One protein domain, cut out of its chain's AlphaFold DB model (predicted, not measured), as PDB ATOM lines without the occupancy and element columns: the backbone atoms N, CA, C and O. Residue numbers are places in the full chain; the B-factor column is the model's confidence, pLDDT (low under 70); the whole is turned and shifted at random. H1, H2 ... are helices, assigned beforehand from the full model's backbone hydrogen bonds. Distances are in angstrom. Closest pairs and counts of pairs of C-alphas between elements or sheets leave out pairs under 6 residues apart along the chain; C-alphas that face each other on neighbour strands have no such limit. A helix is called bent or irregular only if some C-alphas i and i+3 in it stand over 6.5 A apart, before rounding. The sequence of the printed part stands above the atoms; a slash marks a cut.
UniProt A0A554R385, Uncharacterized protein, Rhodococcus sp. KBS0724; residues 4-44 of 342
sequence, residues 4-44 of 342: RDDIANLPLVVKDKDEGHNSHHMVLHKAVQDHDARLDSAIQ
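AT A GLANCE: This is residues 4 to 44 of the 342 residues of an uncharacterized protein of Rhodococcus sp. KBS0724 (UniProt A0A554R385). One long helix, H2, makes the length of a thin rod, and the stretch before it folds back along one side: the short helix H1 packs on residues 32 to 36 of H2, and the link of residues 9 to 18 runs from there alongside H2 to the beginning of that helix. Residues 38 to 44, of which 38 to 43 belong to H2, stick out beyond this pairing. The printed part has 41 residues with two named helices, H1 then H2, and no named strand; the class is all helix. The whole is loose, with a radius of gyration of the C-alphas of 12.0 A, and the C-alphas span 41 by 16 by 7 A.

IN THESE COORDINATES: H2, residues 19 to 43, measures 36.2 A from first to last C-alpha. It begins at C-alpha 19, at (-21.005, 4.983, -18.973), and ends at C-alpha 43, at (-37.386, -12.745, -45.906). H1, residues 4 to 8, measures 6.2 A and begins at C-alpha 4, at (-24.526, -8.459, -42.587).

HOW THE PARTS SIT: H2 touches H1 with residues 32 to 36 alone, with 4 pairs of C-alphas within 8 A. The closest C-alphas of the two are those of Ala 8 and Gln 33, 6.2 A apart. Their centres are 11.2 A apart. In H1 and H2 every pair of O i and N i+4 is within hydrogen-bond range. Neither helix is bent.

THE WHOLE: The two C-alphas farthest apart are those of Lys 17 and Gln 44, at 40.7 A, while those of the first and last printed residues, Arg 4 and Gln 44, are 15.1 A apart. The printed part has no cut. The link from H1 to H2, 10 residues, is short. The mean pLDDT of the printed part is 75.3, and residues 12 to 17 and 42 to 44 of this model are under 70.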
ATOM      1  N   ARG A   4     -24.105  -7.502 -43.623       74.62
ATOM      2  CA  ARG A   4     -24.526  -8.459 -42.587       74.62
ATOM      3  C   ARG A   4     -23.376  -8.922 -41.689       74.62
ATOM      4  O   ARG A   4     -23.526  -8.925 -40.470       74.62
ATOM      5  N   ASP A   5     -22.226  -9.265 -42.270       79.75
ATOM      6  CA  ASP A   5     -21.045  -9.690 -41.504       79.75
ATOM      7  C   ASP A   5     -20.523  -8.557 -40.604       79.75
ATOM      8  O   ASP A   5     -20.044  -8.810 -39.498       79.75
ATOM      9  N   ASP A   6     -20.636  -7.305 -41.059       80.19
ATOM     10  CA  ASP A   6     -20.260  -6.119 -40.281       80.19
ATOM     11  C   ASP A   6     -21.209  -5.898 -39.089       80.19
ATOM     12  O   ASP A   6     -20.760  -5.619 -37.977       80.19
ATOM     13  N   ILE A   7     -22.520  -6.067 -39.294       80.88
ATOM     14  CA  ILE A   7     -23.555  -5.880 -38.264       80.88
ATOM     15  C   ILE A   7     -23.481  -6.966 -37.177       80.88
ATOM     16  O   ILE A   7     -23.553  -6.659 -35.982       80.88
ATOM     17  N   ALA A   8     -23.280  -8.227 -37.574       77.75
ATOM     18  CA  ALA A   8     -23.148  -9.355 -36.650       77.75
ATOM     19  C   ALA A   8     -21.929  -9.220 -35.717       77.75
ATOM     20  O   ALA A   8     -21.957  -9.694 -34.584       77.75
ATOM     21  N   ASN A   9     -20.881  -8.527 -36.174       80.62
ATOM     22  CA  ASN A   9     -19.639  -8.316 -35.430       80.62
ATOM     23  C   ASN A   9     -19.563  -6.954 -34.711       80.62
ATOM     24  O   ASN A   9     -18.499  -6.599 -34.193       80.62
ATOM     25  N   LEU A  10     -20.662  -6.186 -34.644       78.38
ATOM     26  CA  LEU A  10     -20.692  -4.920 -33.903       78.38
ATOM     27  C   LEU A  10     -20.371  -5.147 -32.410       78.38
ATOM     28  O   LEU A  10     -21.015  -5.970 -31.752       78.38
ATOM     29  N   PRO A  11     -19.399  -4.412 -31.836       73.25
ATOM     30  CA  PRO A  11     -18.984  -4.617 -30.458       73.25
ATOM     31  C   PRO A  11     -20.072  -4.146 -29.491       73.25
ATOM     32  O   PRO A  11     -20.505  -2.996 -29.528       73.25
ATOM     33  N   LEU A  12     -20.471  -5.015 -28.564       65.81
ATOM     34  CA  LEU A  12     -21.438  -4.699 -27.505       65.81
ATOM     35  C   LEU A  12     -20.839  -3.863 -26.362       65.81
ATOM     36  O   LEU A  12     -21.478  -3.714 -25.334       65.81
ATOM     37  N   VAL A  13     -19.622  -3.335 -26.510       64.12
ATOM     38  CA  VAL A  13     -19.006  -2.363 -25.595       64.12
ATOM     39  C   VAL A  13     -18.136  -1.434 -26.435       64.12
ATOM     40  O   VAL A  13     -17.171  -1.889 -27.055       64.12
ATOM     41  N   VAL A  14     -18.446  -0.138 -26.446       65.19
ATOM     42  CA  VAL A  14     -17.570   0.889 -27.025       65.19
ATOM     43  C   VAL A  14     -16.738   1.463 -25.880       65.19
ATOM     44  O   VAL A  14     -17.274   1.787 -24.823       65.19
ATOM     45  N   LYS A  15     -15.413   1.548 -26.038       62.66
ATOM     46  CA  LYS A  15     -14.522   2.113 -25.006       62.66
ATOM     47  C   LYS A  15     -14.604   3.644 -24.984       62.66
ATOM     48  O   LYS A  15     -13.609   4.312 -25.243       62.66
ATOM     49  N   ASP A  16     -15.770   4.179 -24.651       61.28
ATOM     50  CA  ASP A  16     -15.936   5.587 -24.300       61.28
ATOM     51  C   ASP A  16     -15.878   5.756 -22.780       61.28
ATOM     52  O   ASP A  16     -16.282   4.877 -22.019       61.28
ATOM     53  N   LYS A  17     -15.334   6.890 -22.326       61.69
ATOM     54  CA  LYS A  17     -15.141   7.185 -20.895       61.69
ATOM     55  C   LYS A  17     -16.451   7.443 -20.135       61.69
ATOM     56  O   LYS A  17     -16.415   7.440 -18.910       61.69
ATOM     57  N   ASP A  18     -17.569   7.632 -20.841       72.88
ATOM     58  CA  ASP A  18     -18.882   7.921 -20.259       72.88
ATOM     59  C   ASP A  18     -19.815   6.703 -20.317       72.88
ATOM     60  O   ASP A  18     -20.258   6.264 -21.383       72.88
ATOM     61  N   GLU A  19     -20.170   6.183 -19.141       70.50
ATOM     62  CA  GLU A  19     -21.005   4.983 -18.973       70.50
ATOM     63  C   GLU A  19     -22.399   5.120 -19.611       70.50
ATOM     64  O   GLU A  19     -22.930   4.157 -20.171       70.50
ATOM     65  N   GLY A  20     -22.984   6.323 -19.579       73.50
ATOM     66  CA  GLY A  20     -24.285   6.603 -20.196       73.50
ATOM     67  C   GLY A  20     -24.252   6.548 -21.727       73.50
ATOM     68  O   GLY A  20     -25.176   6.024 -22.349       73.50
ATOM     69  N   HIS A  21     -23.168   7.026 -22.343       70.75
ATOM     70  CA  HIS A  21     -22.995   6.985 -23.798       70.75
ATOM     71  C   HIS A  21     -22.739   5.554 -24.279       70.75
ATOM     72  O   HIS A  21     -23.347   5.101 -25.250       70.75
ATOM     73  N   ASN A  22     -21.926   4.805 -23.528       75.31
ATOM     74  CA  ASN A  22     -21.698   3.390 -23.789       75.31
ATOM     75  C   ASN A  22     -23.010   2.596 -23.674       75.31
ATOM     76  O   ASN A  22     -23.342   1.847 -24.583       75.31
ATOM     77  N   SER A  23     -23.825   2.844 -22.642       74.62
ATOM     78  CA  SER A  23     -25.128   2.181 -22.475       74.62
ATOM     79  C   SER A  23     -26.060   2.396 -23.674       74.62
ATOM     80  O   SER A  23     -26.681   1.444 -24.145       74.62
ATOM     81  N   HIS A  24     -26.127   3.609 -24.233       78.69
ATOM     82  CA  HIS A  24     -26.908   3.860 -25.450       78.69
ATOM     83  C   HIS A  24     -26.341   3.141 -26.680       78.69
ATOM     84  O   HIS A  24     -27.118   2.594 -27.460       78.69
ATOM     85  N   HIS A  25     -25.016   3.077 -26.839       78.69
ATOM     86  CA  HIS A  25     -24.379   2.303 -27.909       78.69
ATOM     87  C   HIS A  25     -24.646   0.799 -27.786       78.69
ATOM     88  O   HIS A  25     -24.960   0.155 -28.785       78.69
ATOM     89  N   MET A  26     -24.589   0.246 -26.569       75.06
ATOM     90  CA  MET A  26     -24.945  -1.150 -26.295       75.06
ATOM     91  C   MET A  26     -26.381  -1.441 -26.716       75.06
ATOM     92  O   MET A  26     -26.648  -2.427 -27.401       75.06
ATOM     93  N   VAL A  27     -27.299  -0.556 -26.321       79.75
ATOM     94  CA  VAL A  27     -28.717  -0.671 -26.650       79.75
ATOM     95  C   VAL A  27     -28.932  -0.567 -28.163       79.75
ATOM     96  O   VAL A  27     -29.678  -1.375 -28.711       79.75
ATOM     97  N   LEU A  28     -28.248   0.347 -28.861       82.69
ATOM     98  CA  LEU A  28     -28.365   0.495 -30.316       82.69
ATOM     99  C   LEU A  28     -27.804  -0.711 -31.078       82.69
ATOM    100  O   LEU A  28     -28.489  -1.252 -31.939       82.69
ATOM    101  N   HIS A  29     -26.579  -1.151 -30.773       85.06
ATOM    102  CA  HIS A  29     -25.952  -2.281 -31.469       85.06
ATOM    103  C   HIS A  29     -26.749  -3.564 -31.257       85.06
ATOM    104  O   HIS A  29     -27.031  -4.277 -32.220       85.06
ATOM    105  N   LYS A  30     -27.188  -3.807 -30.015       79.88
ATOM    106  CA  LYS A  30     -28.069  -4.931 -29.712       79.88
ATOM    107  C   LYS A  30     -29.385  -4.834 -30.483       79.88
ATOM    108  O   LYS A  30     -29.825  -5.832 -31.040       79.88
ATOM    109  N   ALA A  31     -29.984  -3.648 -30.581       83.75
ATOM    110  CA  ALA A  31     -31.216  -3.457 -31.343       83.75
ATOM    111  C   ALA A  31     -31.037  -3.698 -32.854       83.75
ATOM    112  O   ALA A  31     -31.935  -4.253 -33.480       83.75
ATOM    113  N   VAL A  32     -29.897  -3.322 -33.445       85.19
ATOM    114  CA  VAL A  32     -29.606  -3.581 -34.869       85.19
ATOM    115  C   VAL A  32     -29.388  -5.074 -35.123       85.19
ATOM    116  O   VAL A  32     -29.962  -5.609 -36.068       85.19
ATOM    117  N   GLN A  33     -28.631  -5.756 -34.259       85.00
ATOM    118  CA  GLN A  33     -28.446  -7.212 -34.325       85.00
ATOM    119  C   GLN A  33     -29.784  -7.949 -34.187       85.00
ATOM    120  O   GLN A  33     -30.105  -8.829 -34.984       85.00
ATOM    121  N   ASP A  34     -30.601  -7.536 -33.216       82.25
ATOM    122  CA  ASP A  34     -31.930  -8.104 -33.000       82.25
ATOM    123  C   ASP A  34     -32.876  -7.799 -34.194       82.25
ATOM    124  O   ASP A  34     -33.752  -8.606 -34.503       82.25
ATOM    125  N   HIS A  35     -32.719  -6.673 -34.905       83.44
ATOM    126  CA  HIS A  35     -33.481  -6.352 -36.125       83.44
ATOM    127  C   HIS A  35     -33.061  -7.177 -37.349       83.44
ATOM    128  O   HIS A  35     -33.939  -7.614 -38.092       83.44
ATOM    129  N   ASP A  36     -31.766  -7.409 -37.556       83.69
ATOM    130  CA  ASP A  36     -31.253  -8.224 -38.666       83.69
ATOM    131  C   ASP A  36     -31.749  -9.677 -38.555       83.69
ATOM    132  O   ASP A  36     -32.343 -10.213 -39.490       83.69
ATOM    133  N   ALA A  37     -31.688 -10.252 -37.347       79.69
ATOM    134  CA  ALA A  37     -32.251 -11.574 -37.059       79.69
ATOM    135  C   ALA A  37     -33.772 -11.655 -37.325       79.69
ATOM    136  O   ALA A  37     -34.294 -12.685 -37.766       79.69
ATOM    137  N   ARG A  38     -34.507 -10.558 -37.076       77.12
ATOM    138  CA  ARG A  38     -35.947 -10.463 -37.374       77.12
ATOM    139  C   ARG A  38     -36.237 -10.341 -38.873       77.12
ATOM    140  O   ARG A  38     -37.245 -10.884 -39.317       77.12
ATOM    141  N   LEU A  39     -35.392  -9.650 -39.639       78.19
ATOM    142  CA  LEU A  39     -35.495  -9.538 -41.100       78.19
ATOM    143  C   LEU A  39     -35.207 -10.872 -41.796       78.19
ATOM    144  O   LEU A  39     -35.945 -11.241 -42.707       78.19
ATOM    145  N   ASP A  40     -34.218 -11.633 -41.326       75.56
ATOM    146  CA  ASP A  40     -33.910 -12.969 -41.854       75.56
ATOM    147  C   ASP A  40     -35.090 -13.934 -41.717       75.56
ATOM    148  O   ASP A  40     -35.418 -14.659 -42.653       75.56
ATOM    149  N   SER A  41     -35.801 -13.875 -40.591       70.31
ATOM    150  CA  SER A  41     -37.010 -14.684 -40.380       70.31
ATOM    151  C   SER A  41     -38.207 -14.223 -41.230       70.31
ATOM    152  O   SER A  41     -39.154 -14.983 -41.410       70.31
ATOM    153  N   ALA A  42     -38.200 -12.981 -41.732       68.50
ATOM    154  CA  ALA A  42     -39.281 -12.404 -42.539       68.50
ATOM    155  C   ALA A  42     -39.056 -12.534 -44.058       68.50
ATOM    156  O   ALA A  42     -40.022 -12.479 -44.815       68.50
ATOM    157  N   ILE A  43     -37.797 -12.668 -44.493       68.69
ATOM    158  CA  ILE A  43     -37.386 -12.745 -45.906       68.69
ATOM    159  C   ILE A  43     -37.128 -14.192 -46.355       68.69
ATOM    160  O   ILE A  43     -36.991 -14.414 -47.552       68.69
ATOM    161  N   GLN A  44     -37.079 -15.173 -45.442       61.19
ATOM    162  CA  GLN A  44     -36.890 -16.582 -45.803       61.19
ATOM    163  C   GLN A  44     -37.780 -16.974 -46.990       61.19
ATOM    164  O   GLN A  44     -39.000 -16.830 -46.933       61.19
TER     165      GLN A  44